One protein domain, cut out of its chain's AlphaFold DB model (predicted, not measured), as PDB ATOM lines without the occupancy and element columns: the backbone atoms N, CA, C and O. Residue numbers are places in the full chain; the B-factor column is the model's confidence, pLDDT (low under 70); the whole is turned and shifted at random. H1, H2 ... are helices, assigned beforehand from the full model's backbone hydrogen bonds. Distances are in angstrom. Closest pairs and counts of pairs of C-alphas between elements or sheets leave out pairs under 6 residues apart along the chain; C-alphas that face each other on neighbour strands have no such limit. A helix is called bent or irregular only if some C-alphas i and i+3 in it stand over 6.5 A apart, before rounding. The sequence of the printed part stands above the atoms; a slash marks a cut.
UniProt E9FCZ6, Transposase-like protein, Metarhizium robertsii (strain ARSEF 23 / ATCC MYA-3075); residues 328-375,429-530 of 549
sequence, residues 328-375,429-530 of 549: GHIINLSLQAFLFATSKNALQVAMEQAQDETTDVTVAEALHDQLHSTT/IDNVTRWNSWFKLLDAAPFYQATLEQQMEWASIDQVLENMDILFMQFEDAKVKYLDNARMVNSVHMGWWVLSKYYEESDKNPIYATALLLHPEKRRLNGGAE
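Overview. This is residues 328 to 375 and 429 to 530 of the 549 residues of the protein "Transposase-like protein" of Metarhizium robertsii (strain ARSEF 23 / ATCC MYA-3075) (UniProt E9FCZ6). Three helices, H1, H6 and H7, lie side by side at the core, with H7 running opposite to the other two; H2 and H3 pack together at one end of this group, and H8 and H9 extend the other end. The short H4 and H5 lie to one side of H1 and H6, away from H7. The printed part has 150 residues with nine named helices, H1 to H9 in order, and no named strand; its class is all helix. It is compact, with a radius of gyration of the C-alphas of 16.8 A, and spans 54 by 41 by 31 A.

Arrangement. H1, residues 328 to 340, touches H7, residues 486 to 506, closest at the C-alphas of Phe 338 and Gly 495, 4.2 A apart, at a shallow tilt of 25 degrees, opposite ways. H1 also touches H3, residues 363 to 375, at a shallow tilt of 4 degrees, the same way, with C-alphas 340 and 367 closest at 6.0 A. H2, residues 344 to 354, touches H3 at a steep tilt of 54 degrees, with the C-alphas of Ala 350 and Ala 366 closest at 4.9 A. H4, residues 437 to 442, and H5, residues 445 to 453, touch only at the corner, with C-alphas 439 and 448 closest at 5.6 A. H5 only just touches H1, with 3 pairs of C-alphas within 8 A, the closest being those of Gly 328 and Thr 451 at 5.8 A. H6, residues 462 to 481, and H7 form a hairpin at a shallow tilt of 20 degrees, with C-alphas 479 and 489 closest at 5.7 A. With residues 462 to 465 alone, H6 touches H8, residues 510 to 518, about perpendicular at 81 degrees, with C-alphas 462 and 515 closest at 4.7 A. H9, residues 520 to 527, and H8 touch only at the corner, and only just, with 3 pairs of C-alphas within 8 A, the closest being C-alphas 517 and 523 at 5.3 A. Every O i to N i+4 pair is within hydrogen-bond range in H1, H2, H3, H5, H7 and H8; the counts are 1 of 2 in H4, 15 of 16 in H6 and 3 of 4 in H9.

Along the chain. H1 begins at C-alpha 328, (139.330, 105.108, 106.334), and is 18.2 A long; H3 is 18.7 A. H6 is 30.0 A long and only just irregular, C-alphas 462 and 465 being 6.9 A apart. H7, 30.4 A, begins at C-alpha 486, (145.810, 110.628, 79.727). H9 ends at C-alpha 527, (115.377, 122.143, 105.431).

Size, cuts and confidence. The two C-alphas farthest apart, of Thr 375 and Glu 530, are 54.7 A apart. Residues 376 to 428 are not printed, and C-alphas 375 and 429 are 24.8 A apart across the cut. Of the links printed whole, none is long. Mean pLDDT of the printed part is 74.4; residues 359 to 360, 371 to 375, 429 to 458 and 524 to 530 are under 70.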
ATOM      1  N   GLY A 328     137.879 105.178 106.426       83.31
ATOM      2  CA  GLY A 328     139.330 105.108 106.334       83.31
ATOM      3  C   GLY A 328     139.830 104.069 105.328       83.31
ATOM      4  O   GLY A 328     140.724 104.333 104.522       83.31
ATOM      5  N   HIS A 329     139.202 102.894 105.337       84.12
ATOM      6  CA  HIS A 329     139.508 101.829 104.394       84.12
ATOM      7  C   HIS A 329     138.990 102.147 102.981       84.12
ATOM      8  O   HIS A 329     139.682 101.852 102.010       84.12
ATOM      9  N   ILE A 330     137.827 102.801 102.841       88.19
ATOM     10  CA  ILE A 330     137.310 103.282 101.543       88.19
ATOM     11  C   ILE A 330     138.302 104.252 100.889       88.19
ATOM     12  O   ILE A 330     138.678 104.063  99.732       88.19
ATOM     13  N   ILE A 331     138.764 105.258 101.637       83.56
ATOM     14  CA  ILE A 331     139.728 106.262 101.167       83.56
ATOM     15  C   ILE A 331     141.022 105.578 100.710       83.56
ATOM     16  O   ILE A 331     141.547 105.877  99.637       83.56
ATOM     17  N   ASN A 332     141.514 104.611 101.488       81.31
ATOM     18  CA  ASN A 332     142.697 103.841 101.125       81.31
ATOM     19  C   ASN A 332     142.499 103.028  99.829       81.31
ATOM     20  O   ASN A 332     143.382 103.033  98.976       81.31
ATOM     21  N   LEU A 333     141.349 102.369  99.645       85.38
ATOM     22  CA  LEU A 333     141.044 101.645  98.403       85.38
ATOM     23  C   LEU A 333     140.957 102.587  97.196       85.38
ATOM     24  O   LEU A 333     141.479 102.266  96.130       85.38
ATOM     25  N   SER A 334     140.341 103.760  97.367       87.12
ATOM     26  CA  SER A 334     140.284 104.795  96.330       87.12
ATOM     27  C   SER A 334     141.687 105.254  95.929       87.12
ATOM     28  O   SER A 334     142.012 105.300  94.741       87.12
ATOM     29  N   LEU A 335     142.576 105.478  96.898       79.75
ATOM     30  CA  LEU A 335     143.968 105.807  96.609       79.75
ATOM     31  C   LEU A 335     144.698 104.658  95.896       79.75
ATOM     32  O   LEU A 335     145.418 104.893  94.931       79.75
ATOM     33  N   GLN A 336     144.540 103.415  96.350       78.62
ATOM     34  CA  GLN A 336     145.197 102.269  95.714       78.62
ATOM     35  C   GLN A 336     144.767 102.116  94.254       78.62
ATOM     36  O   GLN A 336     145.612 101.889  93.389       78.62
ATOM     37  N   ALA A 337     143.482 102.317  93.961       85.56
ATOM     38  CA  ALA A 337     142.995 102.359  92.591       85.56
ATOM     39  C   ALA A 337     143.613 103.526  91.809       85.56
ATOM     40  O   ALA A 337     144.111 103.315  90.707       85.56
ATOM     41  N   PHE A 338     143.671 104.727  92.391       82.31
ATOM     42  CA  PHE A 338     144.322 105.880  91.767       82.31
ATOM     43  C   PHE A 338     145.791 105.613  91.399       82.31
ATOM     44  O   PHE A 338     146.238 105.958  90.303       82.31
ATOM     45  N   LEU A 339     146.553 104.990  92.302       76.56
ATOM     46  CA  LEU A 339     147.988 104.767  92.124       76.56
ATOM     47  C   LEU A 339     148.298 103.585  91.196       76.56
ATOM     48  O   LEU A 339     149.283 103.647  90.456       76.56
ATOM     49  N   PHE A 340     147.506 102.510  91.259       78.75
ATOM     50  CA  PHE A 340     147.906 101.208  90.714       78.75
ATOM     51  C   PHE A 340     146.970 100.631  89.651       78.75
ATOM     52  O   PHE A 340     147.408  99.781  88.876       78.75
ATOM     53  N   ALA A 341     145.710 101.062  89.565       83.50
ATOM     54  CA  ALA A 341     144.809 100.504  88.565       83.50
ATOM     55  C   ALA A 341     145.143 101.020  87.160       83.50
ATOM     56  O   ALA A 341     145.127 102.218  86.873       83.50
ATOM     57  N   THR A 342     145.429 100.086  86.257       81.75
ATOM     58  CA  THR A 342     145.771 100.382  84.858       81.75
ATOM     59  C   THR A 342     144.543 100.639  83.995       81.75
ATOM     60  O   THR A 342     144.630 101.339  82.993       81.75
ATOM     61  N   SER A 343     143.394 100.082  84.377       86.06
ATOM     62  CA  SER A 343     142.109 100.267  83.710       86.06
ATOM     63  C   SER A 343     140.967  99.865  84.642       86.06
ATOM     64  O   SER A 343     141.180  99.150  85.625       86.06
ATOM     65  N   LYS A 344     139.735 100.249  84.284       86.94
ATOM     66  CA  LYS A 344     138.526  99.826  85.005       86.94
ATOM     67  C   LYS A 344     138.399  98.300  85.073       86.94
ATOM     68  O   LYS A 344     138.069  97.771  86.124       86.94
ATOM     69  N   ASN A 345     138.704  97.605  83.977       88.19
ATOM     70  CA  ASN A 345     138.626  96.145  83.923       88.19
ATOM     71  C   ASN A 345     139.651  95.490  84.865       88.19
ATOM     72  O   ASN A 345     139.303  94.614  85.644       88.19
ATOM     73  N   ALA A 346     140.901  95.965  84.850       85.06
ATOM     74  CA  ALA A 346     141.949  95.485  85.754       85.06
ATOM     75  C   ALA A 346     141.540  95.656  87.230       85.06
ATOM     76  O   ALA A 346     141.636  94.728  88.033       85.06
ATOM     77  N   LEU A 347     140.981  96.823  87.556       87.12
ATOM     78  CA  LEU A 347     140.451  97.109  88.882       87.12
ATOM     79  C   LEU A 347     139.291  96.187  89.269       87.12
ATOM     80  O   LEU A 347     139.294  95.662  90.376       87.12
ATOM     81  N   GLN A 348     138.331  95.953  88.374       87.81
ATOM     82  CA  GLN A 348     137.223  95.029  88.629       87.81
ATOM     83  C   GLN A 348     137.730  93.613  88.912       87.81
ATOM     84  O   GLN A 348     137.377  93.050  89.943       87.81
ATOM     85  N   VAL A 349     138.652  93.098  88.093       87.00
ATOM     86  CA  VAL A 349     139.282  91.787  88.317       87.00
ATOM     87  C   VAL A 349     140.017  91.742  89.659       87.00
ATOM     88  O   VAL A 349     139.924  90.754  90.382       87.00
ATOM     89  N   ALA A 350     140.735  92.808  90.030       86.00
ATOM     90  CA  ALA A 350     141.439  92.863  91.311       86.00
ATOM     91  C   ALA A 350     140.475  92.846  92.508       86.00
ATOM     92  O   ALA A 350     140.773  92.265  93.550       86.00
ATOM     93  N   MET A 351     139.307  93.472  92.360       85.06
ATOM     94  CA  MET A 351     138.265  93.464  93.381       85.06
ATOM     95  C   MET A 351     137.547  92.122  93.473       85.06
ATOM     96  O   MET A 351     137.268  91.686  94.583       85.06
ATOM     97  N   GLU A 352     137.287  91.460  92.347       86.56
ATOM     98  CA  GLU A 352     136.725  90.104  92.316       86.56
ATOM     99  C   GLU A 352     137.672  89.100  92.985       86.56
ATOM    100  O   GLU A 352     137.238  88.295  93.801       86.56
ATOM    101  N   GLN A 353     138.980  89.203  92.727       83.38
ATOM    102  CA  GLN A 353     139.992  88.387  93.408       83.38
ATOM    103  C   GLN A 353     140.002  88.629  94.920       83.38
ATOM    104  O   GLN A 353     140.055  87.679  95.691       83.38
ATOM    105  N   ALA A 354     139.895  89.888  95.351       80.38
ATOM    106  CA  ALA A 354     139.844  90.223  96.772       80.38
ATOM    107  C   ALA A 354     138.529  89.817  97.462       80.38
ATOM    108  O   ALA A 354     138.459  89.785  98.689       80.38
ATOM    109  N   GLN A 355     137.481  89.521  96.690       79.06
ATOM    110  CA  GLN A 355     136.225  88.968  97.196       79.06
ATOM    111  C   GLN A 355     136.264  87.441  97.338       79.06
ATOM    112  O   GLN A 355     135.362  86.866  97.947       79.06
ATOM    113  N   ASP A 356     137.288  86.768  96.811       79.06
ATOM    114  CA  ASP A 356     137.470  85.339  97.028       79.06
ATOM    115  C   ASP A 356     138.092  85.090  98.410       79.06
ATOM    116  O   ASP A 356     139.310  85.184  98.600       79.06
ATOM    117  N   GLU A 357     137.242  84.721  99.377       72.62
ATOM    118  CA  GLU A 357     137.638  84.411 100.758       72.62
ATOM    119  C   GLU A 357     138.722  83.319 100.857       72.62
ATOM    120  O   GLU A 357     139.391  83.220 101.887       72.62
ATOM    121  N   THR A 358     138.934  82.508  99.811       70.88
ATOM    122  CA  THR A 358     139.935  81.430  99.813       70.88
ATOM    123  C   THR A 358     141.358  81.906  99.527       70.88
ATOM    124  O   THR A 358     142.316  81.214  99.882       70.88
ATOM    125  N   THR A 359     141.522  83.071  98.895       65.75
ATOM    126  CA  THR A 359     142.825  83.507  98.368       65.75
ATOM    127  C   THR A 359     143.609  84.412  99.323       65.75
ATOM    128  O   THR A 359     144.827  84.524  99.174       65.75
ATOM    129  N   ASP A 360     142.945  84.996 100.328       67.62
ATOM    130  CA  ASP A 360     143.493  85.991 101.272       67.62
ATOM    131  C   ASP A 360     144.321  87.091 100.575       67.62
ATOM    132  O   ASP A 360     145.369  87.519 101.059       67.62
ATOM    133  N   VAL A 361     143.867  87.506  99.386       76.12
ATOM    134  CA  VAL A 361     144.485  88.552  98.564       76.12
ATOM    135  C   VAL A 361     143.735  89.861  98.772       76.12
ATOM    136  O   VAL A 361     142.518  89.923  98.649       76.12
ATOM    137  N   THR A 362     144.459  90.943  99.044       78.19
ATOM    138  CA  THR A 362     143.862  92.287  99.089       78.19
ATOM    139  C   THR A 362     143.756  92.909  97.693       78.19
ATOM    140  O   THR A 362     144.544  92.593  96.801       78.19
ATOM    141  N   VAL A 363     142.852  93.882  97.500       76.81
ATOM    142  CA  VAL A 363     142.753  94.649  96.234       76.81
ATOM    143  C   VAL A 363     144.108  95.258  95.852       76.81
ATOM    144  O   VAL A 363     144.497  95.239  94.688       76.81
ATOM    145  N   ALA A 364     144.860  95.751  96.841       71.69
ATOM    146  CA  ALA A 364     146.201  96.294  96.651       71.69
ATOM    147  C   ALA A 364     147.171  95.269  96.050       71.69
ATOM    148  O   ALA A 364     147.924  95.593  95.135       71.69
ATOM    149  N   GLU A 365     147.161  94.049  96.590       71.38
ATOM    150  CA  GLU A 365     148.035  92.956  96.166       71.38
ATOM    151  C   GLU A 365     147.664  92.470  94.771       71.38
ATOM    152  O   GLU A 365     148.549  92.350  93.929       71.38
ATOM    153  N   ALA A 366     146.370  92.308  94.487       82.12
ATOM    154  CA  ALA A 366     145.889  91.955  93.158       82.12
ATOM    155  C   ALA A 366     146.260  93.014  92.104       82.12
ATOM    156  O   ALA A 366     146.772  92.678  91.036       82.12
ATOM    157  N   LEU A 367     146.080  94.305  92.411       77.88
ATOM    158  CA  LEU A 367     146.494  95.401  91.525       77.88
ATOM    159  C   LEU A 367     148.012  95.405  91.290       77.88
ATOM    160  O   LEU A 367     148.466  95.634  90.167       77.88
ATOM    161  N   HIS A 368     148.805  95.127  92.326       72.81
ATOM    162  CA  HIS A 368     150.256  94.992  92.194       72.81
ATOM    163  C   HIS A 368     150.642  93.819  91.288       72.81
ATOM    164  O   HIS A 368     151.439  93.986  90.365       72.81
ATOM    165  N   ASP A 369     150.053  92.647  91.511       75.00
ATOM    166  CA  ASP A 369     150.331  91.445  90.726       75.00
ATOM    167  C   ASP A 369     149.969  91.647  89.242       75.00
ATOM    168  O   ASP A 369     150.712  91.224  88.353       75.00
ATOM    169  N   GLN A 370     148.884  92.373  88.952       77.38
ATOM    170  CA  GLN A 370     148.497  92.746  87.588       77.38
ATOM    171  C   GLN A 370     149.481  93.720  86.919       77.38
ATOM    172  O   GLN A 370     149.796  93.567  85.735       77.38
ATOM    173  N   LEU A 371     150.006  94.707  87.655       68.19
ATOM    174  CA  LEU A 371     151.072  95.593  87.162       68.19
ATOM    175  C   LEU A 371     152.355  94.805  86.842       68.19
ATOM    176  O   LEU A 371     153.047  95.080  85.856       68.19
ATOM    177  N   HIS A 372     152.671  93.794  87.653       64.75
ATOM    178  CA  HIS A 372     153.834  92.936  87.439       64.75
ATOM    179  C   HIS A 372     153.669  91.994  86.236       64.75
ATOM    180  O   HIS A 372     154.632  91.791  85.486       64.75
ATOM    181  N   SER A 373     152.469  91.448  86.010       62.34
ATOM    182  CA  SER A 373     152.196  90.544  84.883       62.34
ATOM    183  C   SER A 373     152.217  91.261  83.529       62.34
ATOM    184  O   SER A 373     152.733  90.712  82.558       62.34
ATOM    185  N   THR A 374     151.771  92.520  83.468       53.78
ATOM    186  CA  THR A 374     151.847  93.352  82.250       53.78
ATOM    187  C   THR A 374     153.268  93.808  81.905       53.78
ATOM    188  O   THR A 374     153.554  94.069  80.740       53.78
ATOM    189  N   THR A 375     154.182  93.859  82.881       48.75
ATOM    190  CA  THR A 375     155.582  94.283  82.670       48.75
ATOM    191  C   THR A 375     156.512  93.117  82.290       48.75
ATOM    192  O   THR A 375     157.595  93.337  81.750       48.75
ATOM    193  N   ILE A 429     158.530 106.574 105.336       57.34
ATOM    194  CA  ILE A 429     158.559 105.256 104.670       57.34
ATOM    195  C   ILE A 429     157.115 104.823 104.470       57.34
ATOM    196  O   ILE A 429     156.355 104.759 105.444       57.34
ATOM    197  N   ASP A 430     156.748 104.521 103.229       54.66
ATOM    198  CA  ASP A 430     155.483 103.873 102.930       54.66
ATOM    199  C   ASP A 430     155.513 102.399 103.372       54.66
ATOM    200  O   ASP A 430     156.508 101.684 103.253       54.66
ATOM    201  N   ASN A 431     154.409 101.952 103.960       52.53
ATOM    202  CA  ASN A 431     154.157 100.572 104.328       52.53
ATOM    203  C   ASN A 431     152.824 100.171 103.693       52.53
ATOM    204  O   ASN A 431     151.787 100.747 104.016       52.53
ATOM    205  N   VAL A 432     152.852  99.137 102.849       45.16
ATOM    206  CA  VAL A 432     151.676  98.570 102.168       45.16
ATOM    207  C   VAL A 432     150.545  98.218 103.147       45.16
ATOM    208  O   VAL A 432     149.381  98.310 102.779       45.16
ATOM    209  N   THR A 433     150.863  97.863 104.401       39.22
ATOM    210  CA  THR A 433     149.867  97.526 105.438       39.22
ATOM    211  C   THR A 433     149.476  98.694 106.345       39.22
ATOM    212  O   THR A 433     148.596  98.547 107.187       39.22
ATOM    213  N   ARG A 434     150.103  99.872 106.205       45.66
ATOM    214  CA  ARG A 434     149.777 101.071 106.991       45.66
ATOM    215  C   ARG A 434     149.189 102.127 106.058       45.66
ATOM    216  O   ARG A 434     149.917 102.888 105.429       45.66
ATOM    217  N   TRP A 435     147.862 102.165 106.017       47.62
ATOM    218  CA  TRP A 435     147.013 103.077 105.244       47.62
ATOM    219  C   TRP A 435     147.533 104.512 105.075       47.62
ATOM    220  O   TRP A 435     147.580 105.003 103.958       47.62
ATOM    221  N   ASN A 436     148.006 105.180 106.134       50.78
ATOM    222  CA  ASN A 436     148.427 106.586 106.058       50.78
ATOM    223  C   ASN A 436     149.825 106.840 105.429       50.78
ATOM    224  O   ASN A 436     150.309 107.972 105.411       50.78
ATOM    225  N   SER A 437     150.525 105.803 104.977       55.28
ATOM    226  CA  SER A 437     151.971 105.868 104.747       55.28
ATOM    227  C   SER A 437     152.369 106.490 103.398       55.28
ATOM    228  O   SER A 437     153.306 107.285 103.359       55.28
ATOM    229  N   TRP A 438     151.591 106.253 102.336       52.09
ATOM    230  CA  TRP A 438     151.711 106.988 101.067       52.09
ATOM    231  C   TRP A 438     151.343 108.468 101.218       52.09
ATOM    232  O   TRP A 438     151.958 109.326 100.589       52.09
ATOM    233  N   PHE A 439     150.395 108.786 102.105       54.81
ATOM    234  CA  PHE A 439     149.966 110.164 102.364       54.81
ATOM    235  C   PHE A 439     151.084 111.021 102.963       54.81
ATOM    236  O   PHE A 439     151.257 112.166 102.560       54.81
ATOM    237  N   LYS A 440     151.893 110.446 103.864       52.47
ATOM    238  CA  LYS A 440     153.078 111.112 104.434       52.47
ATOM    239  C   LYS A 440     154.197 111.343 103.415       52.47
ATOM    240  O   LYS A 440     155.063 112.175 103.657       52.47
ATOM    241  N   LEU A 441     154.214 110.573 102.328       52.53
ATOM    242  CA  LEU A 441     155.254 110.616 101.299       52.53
ATOM    243  C   LEU A 441     154.932 111.633 100.190       52.53
ATOM    244  O   LEU A 441     155.847 112.232  99.637       52.53
ATOM    245  N   LEU A 442     153.648 111.809  99.854       54.00
ATOM    246  CA  LEU A 442     153.203 112.582  98.685       54.00
ATOM    247  C   LEU A 442     152.656 113.982  99.002       54.00
ATOM    248  O   LEU A 442     152.234 114.668  98.078       54.00
ATOM    249  N   ASP A 443     152.634 114.394 100.274       52.12
ATOM    250  CA  ASP A 443     152.031 115.661 100.733       52.12
ATOM    251  C   ASP A 443     150.616 115.888 100.150       52.12
ATOM    252  O   ASP A 443     150.214 116.985  99.763       52.12
ATOM    253  N   ALA A 444     149.846 114.796 100.038       53.69
ATOM    254  CA  ALA A 444     148.478 114.796  99.530       53.69
ATOM    255  C   ALA A 444     147.522 115.290 100.627       53.69
ATOM    256  O   ALA A 444     146.760 114.510 101.207       53.69
ATOM    257  N   ALA A 445     147.603 116.589 100.928       52.28
ATOM    258  CA  ALA A 445     146.911 117.241 102.037       52.28
ATOM    259  C   ALA A 445     145.408 116.899 102.150       52.28
ATOM    260  O   ALA A 445     144.985 116.605 103.264       52.28
ATOM    261  N   PRO A 446     144.604 116.823 101.064       55.31
ATOM    262  CA  PRO A 446     143.166 116.563 101.191       55.31
ATOM    263  C   PRO A 446     142.846 115.147 101.674       55.31
ATOM    264  O   PRO A 446     142.035 114.961 102.578       55.31
ATOM    265  N   PHE A 447     143.517 114.131 101.124       58.62
ATOM    266  CA  PHE A 447     143.287 112.759 101.566       58.62
ATOM    267  C   PHE A 447     143.906 112.486 102.937       58.62
ATOM    268  O   PHE A 447     143.343 111.720 103.716       58.62
ATOM    269  N   TYR A 448     145.054 113.101 103.239       60.22
ATOM    270  CA  TYR A 448     145.666 113.020 104.563       60.22
ATOM    271  C   TYR A 448     144.746 113.622 105.628       60.22
ATOM    272  O   TYR A 448     144.515 112.987 106.655       60.22
ATOM    273  N   GLN A 449     144.168 114.790 105.344       61.47
ATOM    274  CA  GLN A 449     143.235 115.478 106.225       61.47
ATOM    275  C   GLN A 449     141.956 114.658 106.424       61.47
ATOM    276  O   GLN A 449     141.658 114.294 107.557       61.47
ATOM    277  N   ALA A 450     141.288 114.228 105.348       61.06
ATOM    278  CA  ALA A 450     140.096 113.377 105.447       61.06
ATOM    279  C   ALA A 450     140.370 112.066 106.212       61.06
ATOM    280  O   ALA A 450     139.533 111.588 106.975       61.06
ATOM    281  N   THR A 451     141.564 111.490 106.046       64.69
ATOM    282  CA  THR A 451     141.992 110.278 106.757       64.69
ATOM    283  C   THR A 451     142.214 110.535 108.248       64.69
ATOM    284  O   THR A 451     141.832 109.696 109.061       64.69
ATOM    285  N   LEU A 452     142.814 111.672 108.620       64.00
ATOM    286  CA  LEU A 452     142.968 112.057 110.020       64.00
ATOM    287  C   LEU A 452     141.606 112.286 110.664       64.00
ATOM    288  O   LEU A 452     141.326 111.678 111.687       64.00
ATOM    289  N   GLU A 453     140.741 113.088 110.052       61.31
ATOM    290  CA  GLU A 453     139.420 113.429 110.596       61.31
ATOM    291  C   GLU A 453     138.566 112.188 110.876       61.31
ATOM    292  O   GLU A 453     137.903 112.119 111.902       61.31
ATOM    293  N   GLN A 454     138.680 111.153 110.038       63.28
ATOM    294  CA  GLN A 454     137.973 109.877 110.198       63.28
ATOM    295  C   GLN A 454     138.653 108.894 111.181       63.28
ATOM    296  O   GLN A 454     138.128 107.813 111.441       63.28
ATOM    297  N   GLN A 455     139.824 109.241 111.724       65.38
ATOM    298  CA  GLN A 455     140.573 108.475 112.739       65.38
ATOM    299  C   GLN A 455     140.560 109.114 114.124       65.38
ATOM    300  O   GLN A 455     140.933 108.463 115.104       65.38
ATOM    301  N   MET A 456     140.238 110.404 114.197       60.31
ATOM    302  CA  MET A 456     140.302 111.153 115.439       60.31
ATOM    303  C   MET A 456     139.247 110.661 116.428       60.31
ATOM    304  O   MET A 456     138.235 110.068 116.070       60.31
ATOM    305  N   GLU A 457     139.468 110.960 117.705       57.66
ATOM    306  CA  GLU A 457     138.532 110.621 118.780       57.66
ATOM    307  C   GLU A 457     137.126 111.216 118.582       57.66
ATOM    308  O   GLU A 457     136.161 110.698 119.138       57.66
ATOM    309  N   TRP A 458     137.015 112.268 117.770       61.81
ATOM    310  CA  TRP A 458     135.776 112.962 117.431       61.81
ATOM    311  C   TRP A 458     135.188 112.575 116.066       61.81
ATOM    312  O   TRP A 458     134.189 113.168 115.671       61.81
ATOM    313  N   ALA A 459     135.774 111.605 115.353       74.69
ATOM    314  CA  ALA A 459     135.244 111.126 114.079       74.69
ATOM    315  C   ALA A 459     133.791 110.655 114.243       74.69
ATOM    316  O   ALA A 459     133.500 109.793 115.079       74.69
ATOM    317  N   SER A 460     132.884 111.207 113.439       81.38
ATOM    318  CA  SER A 460     131.452 110.922 113.527       81.38
ATOM    319  C   SER A 460     130.853 110.527 112.177       81.38
ATOM    320  O   SER A 460     131.319 110.917 111.108       81.38
ATOM    321  N   ILE A 461     129.780 109.730 112.225       87.31
ATOM    322  CA  ILE A 461     129.119 109.203 111.020       87.31
ATOM    323  C   ILE A 461     128.560 110.331 110.138       87.31
ATOM    324  O   ILE A 461     128.550 110.200 108.917       87.31
ATOM    325  N   ASP A 462     128.131 111.456 110.715       83.75
ATOM    326  CA  ASP A 462     127.566 112.564 109.939       83.75
ATOM    327  C   ASP A 462     128.605 113.249 109.033       83.75
ATOM    328  O   ASP A 462     128.227 113.849 108.027       83.75
ATOM    329  N   GLN A 463     129.900 113.154 109.351       84.38
ATOM    330  CA  GLN A 463     130.995 113.730 108.560       84.38
ATOM    331  C   GLN A 463     131.378 112.859 107.360       84.38
ATOM    332  O   GLN A 463     132.092 113.303 106.468       84.38
ATOM    333  N   VAL A 464     130.929 111.601 107.322       85.69
ATOM    334  CA  VAL A 464     131.381 110.622 106.326       85.69
ATOM    335  C   VAL A 464     131.041 111.051 104.906       85.69
ATOM    336  O   VAL A 464     131.935 111.121 104.066       85.69
ATOM    337  N   LEU A 465     129.764 111.337 104.641       84.12
ATOM    338  CA  LEU A 465     129.303 111.679 103.294       84.12
ATOM    339  C   LEU A 465     129.871 113.025 102.839       84.12
ATOM    340  O   LEU A 465     130.350 113.133 101.718       84.12
ATOM    341  N   GLU A 466     129.954 113.995 103.749       81.38
ATOM    342  CA  GLU A 466     130.598 115.289 103.502       81.38
ATOM    343  C   GLU A 466     132.076 115.130 103.106       81.38
ATOM    344  O   GLU A 466     132.531 115.711 102.122       81.38
ATOM    345  N   ASN A 467     132.823 114.275 103.809       80.00
ATOM    346  CA  ASN A 467     134.218 114.006 103.470       80.00
ATOM    347  C   ASN A 467     134.352 113.292 102.117       80.00
ATOM    348  O   ASN A 467     135.303 113.553 101.380       80.00
ATOM    349  N   MET A 468     133.415 112.406 101.765       82.31
ATOM    350  CA  MET A 468     133.389 111.777 100.440       82.31
ATOM    351  C   MET A 468     133.071 112.799  99.340       82.31
ATOM    352  O   MET A 468     133.746 112.784  98.312       82.31
ATOM    353  N   ASP A 469     132.144 113.728  99.574       79.25
ATOM    354  CA  ASP A 469     131.809 114.816  98.646       79.25
ATOM    355  C   ASP A 469     133.006 115.736  98.388       79.25
ATOM    356  O   ASP A 469     133.318 116.048  97.235       79.25
ATOM    357  N   ILE A 470     133.752 116.100  99.437       78.50
ATOM    358  CA  ILE A 470     134.999 116.867  99.303       78.50
ATOM    359  C   ILE A 470     135.996 116.115  98.410       78.50
ATOM    360  O   ILE A 470     136.609 116.710  97.521       78.50
ATOM    361  N   LEU A 471     136.154 114.803  98.603       78.06
ATOM    362  CA  LEU A 471     137.043 113.992  97.768       78.06
ATOM    363  C   LEU A 471     136.545 113.882  96.319       78.06
ATOM    364  O   LEU A 471     137.366 113.922  95.401       78.06
ATOM    365  N   PHE A 472     135.231 113.797  96.086       82.75
ATOM    366  CA  PHE A 472     134.671 113.859  94.736       82.75
ATOM    367  C   PHE A 472     134.999 115.181  94.056       82.75
ATOM    368  O   PHE A 472     135.495 115.152  92.931       82.75
ATOM    369  N   MET A 473     134.811 116.316  94.736       75.56
ATOM    370  CA  MET A 473     135.176 117.630  94.198       75.56
ATOM    371  C   MET A 473     136.655 117.677  93.798       75.56
ATOM    372  O   MET A 473     136.977 118.083  92.686       75.56
ATOM    373  N   GLN A 474     137.552 117.168  94.650       80.44
ATOM    374  CA  GLN A 474     138.983 117.098  94.335       80.44
ATOM    375  C   GLN A 474     139.275 116.230  93.105       80.44
ATOM    376  O   GLN A 474     140.131 116.578  92.288       80.44
ATOM    377  N   PHE A 475     138.584 115.098  92.951       82.81
ATOM    378  CA  PHE A 475     138.729 114.266  91.762       82.81
ATOM    379  C   PHE A 475     138.185 114.957  90.506       82.81
ATOM    380  O   PHE A 475     138.847 114.889  89.474       82.81
ATOM    381  N   GLU A 476     137.033 115.629  90.564       83.94
ATOM    382  CA  GLU A 476     136.488 116.376  89.419       83.94
ATOM    383  C   GLU A 476     137.411 117.530  89.000       83.94
ATOM    384  O   GLU A 476     137.758 117.642  87.822       83.94
ATOM    385  N   ASP A 477     137.919 118.308  89.959       77.62
ATOM    386  CA  ASP A 477     138.909 119.361  89.705       77.62
ATOM    387  C   ASP A 477     140.184 118.784  89.074       77.62
ATOM    388  O   ASP A 477     140.753 119.353  88.136       77.62
ATOM    389  N   ALA A 478     140.629 117.613  89.541       75.62
ATOM    390  CA  ALA A 478     141.785 116.925  88.982       75.62
ATOM    391  C   ALA A 478     141.543 116.422  87.546       75.62
ATOM    392  O   ALA A 478     142.479 116.469  86.743       75.62
ATOM    393  N   LYS A 479     140.324 115.985  87.185       81.50
ATOM    394  CA  LYS A 479     139.991 115.606  85.796       81.50
ATOM    395  C   LYS A 479     140.173 116.790  84.851       81.50
ATOM    396  O   LYS A 479     140.760 116.623  83.786       81.50
ATOM    397  N   VAL A 480     139.719 117.978  85.258       83.62
ATOM    398  CA  VAL A 480     139.869 119.212  84.469       83.62
ATOM    399  C   VAL A 480     141.335 119.635  84.405       83.62
ATOM    400  O   VAL A 480     141.865 119.888  83.325       83.62
ATOM    401  N   LYS A 481     142.022 119.669  85.553       77.56
ATOM    402  CA  LYS A 481     143.418 120.119  85.652       77.56
ATOM    403  C   LYS A 481     144.384 119.275  84.823       77.56
ATOM    404  O   LYS A 481     145.353 119.806  84.289       77.56
ATOM    405  N   TYR A 482     144.161 117.966  84.763       78.69
ATOM    406  CA  TYR A 482     145.060 117.031  84.093       78.69
ATOM    407  C   TYR A 482     144.513 116.511  82.764       78.69
ATOM    408  O   TYR A 482     145.019 115.498  82.295       78.69
ATOM    409  N   LEU A 483     143.534 117.189  82.150       83.56
ATOM    410  CA  LEU A 483     142.839 116.744  80.933       83.56
ATOM    411  C   LEU A 483     143.793 116.276  79.816       83.56
ATOM    412  O   LEU A 483     143.557 115.240  79.196       83.56
ATOM    413  N   ASP A 484     144.911 116.980  79.623       80.94
ATOM    414  CA  ASP A 484     145.910 116.673  78.587       80.94
ATOM    415  C   ASP A 484     146.867 115.520  78.958       80.94
ATOM    416  O   ASP A 484     147.695 115.087  78.157       80.94
ATOM    417  N   ASN A 485     146.778 114.994  80.181       78.56
ATOM    418  CA  ASN A 485     147.587 113.887  80.673       78.56
ATOM    419  C   ASN A 485     146.722 112.636  80.846       78.56
ATOM    420  O   ASN A 485     146.230 112.337  81.935       78.56
ATOM    421  N   ALA A 486     146.613 111.852  79.770       78.62
ATOM    422  CA  ALA A 486     145.810 110.628  79.727       78.62
ATOM    423  C   ALA A 486     146.097 109.653  80.886       78.62
ATOM    424  O   ALA A 486     145.184 109.006  81.400       78.62
ATOM    425  N   ARG A 487     147.355 109.568  81.344       73.25
ATOM    426  CA  ARG A 487     147.735 108.713  82.478       73.25
ATOM    427  C   ARG A 487     147.145 109.225  83.790       73.25
ATOM    428  O   ARG A 487     146.588 108.437  84.547       73.25
ATOM    429  N   MET A 488     147.271 110.522  84.056       76.75
ATOM    430  CA  MET A 488     146.710 111.140  85.260       76.75
ATOM    431  C   MET A 488     145.185 111.110  85.245       76.75
ATOM    432  O   MET A 488     144.591 110.778  86.264       76.75
ATOM    433  N   VAL A 489     144.557 111.372  84.095       78.31
ATOM    434  CA  VAL A 489     143.103 111.251  83.916       78.31
ATOM    435  C   VAL A 489     142.642 109.837  84.256       78.31
ATOM    436  O   VAL A 489     141.724 109.674  85.058       78.31
ATOM    437  N   ASN A 490     143.319 108.802  83.744       82.31
ATOM    438  CA  ASN A 490     143.003 107.420  84.096       82.31
ATOM    439  C   ASN A 490     143.128 107.164  85.610       82.31
ATOM    440  O   ASN A 490     142.188 106.653  86.210       82.31
ATOM    441  N   SER A 491     144.235 107.567  86.243       78.25
ATOM    442  CA  SER A 491     144.415 107.451  87.700       78.25
ATOM    443  C   SER A 491     143.286 108.131  88.482       78.25
ATOM    444  O   SER A 491     142.684 107.518  89.363       78.25
ATOM    445  N   VAL A 492     142.942 109.370  88.123       80.62
ATOM    446  CA  VAL A 492     141.825 110.122  88.717       80.62
ATOM    447  C   VAL A 492     140.511 109.350  88.572       80.62
ATOM    448  O   VAL A 492     139.795 109.180  89.557       80.62
ATOM    449  N   HIS A 493     140.217 108.813  87.385       87.19
ATOM    450  CA  HIS A 493     139.017 108.006  87.159       87.19
ATOM    451  C   HIS A 493     138.976 106.730  88.003       87.19
ATOM    452  O   HIS A 493     137.901 106.367  88.475       87.19
ATOM    453  N   MET A 494     140.107 106.051  88.206       89.25
ATOM    454  CA  MET A 494     140.153 104.821  89.006       89.25
ATOM    455  C   MET A 494     139.869 105.094  90.482       89.25
ATOM    456  O   MET A 494     139.055 104.396  91.087       89.25
ATOM    457  N   GLY A 495     140.480 106.140  91.047       86.19
ATOM    458  CA  GLY A 495     140.200 106.546  92.424       86.19
ATOM    459  C   GLY A 495     138.757 107.007  92.618       86.19
ATOM    460  O   GLY A 495     138.081 106.536  93.538       86.19
ATOM    461  N   TRP A 496     138.265 107.850  91.706       90.44
ATOM    462  CA  TRP A 496     136.880 108.325  91.698       90.44
ATOM    463  C   TRP A 496     135.878 107.170  91.621       90.44
ATOM    464  O   TRP A 496     134.907 107.144  92.368       90.44
ATOM    465  N   TRP A 497     136.128 106.174  90.765       91.88
ATOM    466  CA  TRP A 497     135.208 105.051  90.577       91.88
ATOM    467  C   TRP A 497     135.077 104.180  91.833       91.88
ATOM    468  O   TRP A 497     133.966 103.794  92.193       91.88
ATOM    469  N   VAL A 498     136.179 103.914  92.545       89.81
ATOM    470  CA  VAL A 498     136.111 103.203  93.837       89.81
ATOM    471  C   VAL A 498     135.345 104.015  94.872       89.81
ATOM    472  O   VAL A 498     134.540 103.446  95.609       89.81
ATOM    473  N   LEU A 499     135.578 105.329  94.931       88.56
ATOM    474  CA  LEU A 499     134.857 106.200  95.853       88.56
ATOM    475  C   LEU A 499     133.348 106.191  95.549       88.56
ATOM    476  O   LEU A 499     132.563 105.996  96.469       88.56
ATOM    477  N   SER A 500     132.962 106.279  94.266       89.69
ATOM    478  CA  SER A 500     131.572 106.164  93.781       89.69
ATOM    479  C   SER A 500     130.914 104.867  94.222       89.69
ATOM    480  O   SER A 500     129.833 104.899  94.798       89.69
ATOM    481  N   LYS A 501     131.594 103.727  94.036       90.38
ATOM    482  CA  LYS A 501     131.078 102.425  94.473       90.38
ATOM    483  C   LYS A 501     130.709 102.441  95.958       90.38
ATOM    484  O   LYS A 501     129.638 101.984  96.334       90.38
ATOM    485  N   TYR A 502     131.610 102.916  96.817       90.25
ATOM    486  CA  TYR A 502     131.367 102.890  98.260       90.25
ATOM    487  C   TYR A 502     130.416 103.986  98.742       90.25
ATOM    488  O   TYR A 502     129.783 103.809  99.780       90.25
ATOM    489  N   TYR A 503     130.297 105.080  97.994       88.00
ATOM    490  CA  TYR A 503     129.262 106.077  98.219       88.00
ATOM    491  C   TYR A 503     127.871 105.465  97.988       88.00
ATOM    492  O   TYR A 503     127.023 105.551  98.866       88.00
ATOM    493  N   GLU A 504     127.668 104.724  96.893       89.38
ATOM    494  CA  GLU A 504     126.420 103.976  96.633       89.38
ATOM    495  C   GLU A 504     126.153 102.885  97.688       89.38
ATOM    496  O   GLU A 504     125.019 102.660  98.101       89.38
ATOM    497  N   GLU A 505     127.194 102.204  98.186       87.00
ATOM    498  CA  GLU A 505     127.033 101.225  99.274       87.00
ATOM    499  C   GLU A 505     126.525 101.856 100.581       87.00
ATOM    500  O   GLU A 505     125.930 101.152 101.400       87.00
ATOM    501  N   SER A 506     126.731 103.163 100.785       86.25
ATOM    502  CA  SER A 506     126.222 103.863 101.968       86.25
ATOM    503  C   SER A 506     124.688 103.920 102.002       86.25
ATOM    504  O   SER A 506     124.113 103.888 103.089       86.25
ATOM    505  N   ASP A 507     124.017 103.854 100.846       86.38
ATOM    506  CA  ASP A 507     122.551 103.867 100.745       86.38
ATOM    507  C   ASP A 507     121.897 102.625 101.367       86.38
ATOM    508  O   ASP A 507     120.721 102.639 101.735       86.38
ATOM    509  N   LYS A 508     122.655 101.530 101.513       87.38
ATOM    510  CA  LYS A 508     122.168 100.286 102.127       87.38
ATOM    511  C   LYS A 508     122.074 100.375 103.648       87.38
ATOM    512  O   LYS A 508     121.381  99.560 104.253       87.38
ATOM    513  N   ASN A 509     122.771 101.331 104.262       89.06
ATOM    514  CA  ASN A 509     122.793 101.514 105.705       89.06
ATOM    515  C   ASN A 509     122.130 102.853 106.079       89.06
ATOM    516  O   ASN A 509     122.704 103.923 105.848       89.06
ATOM    517  N   PRO A 510     120.952 102.824 106.727       89.88
ATOM    518  CA  PRO A 510     120.198 104.035 107.036       89.88
ATOM    519  C   PRO A 510     120.915 104.973 108.020       89.88
ATOM    520  O   PRO A 510     120.502 106.128 108.159       89.88
ATOM    521  N   ILE A 511     121.980 104.530 108.705       90.06
ATOM    522  CA  ILE A 511     122.688 105.354 109.690       90.06
ATOM    523  C   ILE A 511     123.346 106.582 109.072       90.06
ATOM    524  O   ILE A 511     123.376 107.625 109.721       90.06
ATOM    525  N   TYR A 512     123.824 106.495 107.827       87.44
ATOM    526  CA  TYR A 512     124.478 107.619 107.157       87.44
ATOM    527  C   TYR A 512     123.479 108.755 106.908       87.44
ATOM    528  O   TYR A 512     123.718 109.895 107.310       87.44
ATOM    529  N   ALA A 513     122.304 108.434 106.356       85.38
ATOM    530  CA  ALA A 513     121.221 109.400 106.177       85.38
ATOM    531  C   ALA A 513     120.682 109.915 107.523       85.38
ATOM    532  O   ALA A 513     120.464 111.115 107.700       85.38
ATOM    533  N   THR A 514     120.508 109.022 108.500       85.75
ATOM    534  CA  THR A 514     120.013 109.377 109.838       85.75
ATOM    535  C   THR A 514     120.953 110.354 110.544       85.75
ATOM    536  O   THR A 514     120.492 111.342 111.112       85.75
ATOM    537  N   ALA A 515     122.266 110.131 110.475       87.69
ATOM    538  CA  ALA A 515     123.261 111.006 111.089       87.69
ATOM    539  C   ALA A 515     123.197 112.434 110.518       87.69
ATOM    540  O   ALA A 515     123.207 113.402 111.280       87.69
ATOM    541  N   LEU A 516     123.028 112.575 109.197       81.56
ATOM    542  CA  LEU A 516     122.834 113.878 108.553       81.56
ATOM    543  C   LEU A 516     121.542 114.573 109.007       81.56
ATOM    544  O   LEU A 516     121.544 115.778 109.262       81.56
ATOM    545  N   LEU A 517     120.438 113.826 109.120       81.00
ATOM    546  CA  LEU A 517     119.136 114.360 109.537       81.00
ATOM    547  C   LEU A 517     119.118 114.804 111.003       81.00
ATOM    548  O   LEU A 517     118.440 115.775 111.345       81.00
ATOM    549  N   LEU A 518     119.848 114.102 111.870       84.56
ATOM    550  CA  LEU A 518     119.936 114.423 113.294       84.56
ATOM    551  C   LEU A 518     120.915 115.567 113.585       84.56
ATOM    552  O   LEU A 518     120.766 116.230 114.613       84.56
ATOM    553  N   HIS A 519     121.869 115.850 112.693       82.81
ATOM    554  CA  HIS A 519     122.819 116.944 112.879       82.81
ATOM    555  C   HIS A 519     122.127 118.318 112.717       82.81
ATOM    556  O   HIS A 519     121.678 118.659 111.616       82.81
ATOM    557  N   PRO A 520     122.057 119.170 113.765       82.44
ATOM    558  CA  PRO A 520     121.258 120.402 113.739       82.44
ATOM    559  C   PRO A 520     121.641 121.403 112.641       82.44
ATOM    560  O   PRO A 520     120.791 122.149 112.151       82.44
ATOM    561  N   GLU A 521     122.916 121.454 112.254       78.06
ATOM    562  CA  GLU A 521     123.394 122.344 111.186       78.06
ATOM    563  C   GLU A 521     123.059 121.807 109.793       78.06
ATOM    564  O   GLU A 521     122.549 122.549 108.955       78.06
ATOM    565  N   LYS A 522     123.233 120.498 109.574       75.19
ATOM    566  CA  LYS A 522     123.013 119.847 108.273       75.19
ATOM    567  C   LYS A 522     121.521 119.739 107.973       75.19
ATOM    568  O   LYS A 522     121.085 120.003 106.856       75.19
ATOM    569  N   ARG A 523     120.707 119.505 109.008       70.44
ATOM    570  CA  ARG A 523     119.245 119.576 108.925       70.44
ATOM    571  C   ARG A 523     118.744 120.951 108.482       70.44
ATOM    572  O   ARG A 523     117.792 121.016 107.717       70.44
ATOM    573  N   ARG A 524     119.356 122.050 108.941       62.59
ATOM    574  CA  ARG A 524     118.955 123.412 108.532       62.59
ATOM    575  C   ARG A 524     119.286 123.694 107.068       62.59
ATOM    576  O   ARG A 524     118.466 124.289 106.378       62.59
ATOM    577  N   LEU A 525     120.441 123.222 106.598       57.34
ATOM    578  CA  LEU A 525     120.844 123.327 105.193       57.34
ATOM    579  C   LEU A 525     119.911 122.515 104.275       57.34
ATOM    580  O   LEU A 525     119.472 123.023 103.245       57.34
ATOM    581  N   ASN A 526     119.509 121.313 104.700       51.62
ATOM    582  CA  ASN A 526     118.559 120.469 103.963       51.62
ATOM    583  C   ASN A 526     117.088 120.905 104.118       51.62
ATOM    584  O   ASN A 526     116.274 120.642 103.240       51.62
ATOM    585  N   GLY A 527     116.728 121.618 105.191       44.00
ATOM    586  CA  GLY A 527     115.377 122.143 105.431       44.00
ATOM    587  C   GLY A 527     114.952 123.263 104.472       44.00
ATOM    588  O   GLY A 527     113.763 123.516 104.314       44.00
ATOM    589  N   GLY A 528     115.894 123.896 103.760       37.97
ATOM    590  CA  GLY A 528     115.583 124.754 102.607       37.97
ATOM    591  C   GLY A 528     115.190 123.970 101.343       37.97
ATOM    592  O   GLY A 528     114.617 124.539 100.412       37.97
ATOM    593  N   ALA A 529     115.461 122.659 101.316       40.00
ATOM    594  CA  ALA A 529     115.207 121.748 100.203       40.00
ATOM    595  C   ALA A 529     113.890 120.953 100.336       40.00
ATOM    596  O   ALA A 529     113.668 120.011  99.576       40.00
ATOM    597  N   GLU A 530     112.948 121.378 101.192       40.03
ATOM    598  CA  GLU A 530     111.554 120.877 101.196       40.03
ATOM    599  C   GLU A 530     110.812 121.090  99.852       40.03
ATOM    600  O   GLU A 530     109.693 120.614  99.662       40.03
TER     601      GLU A 530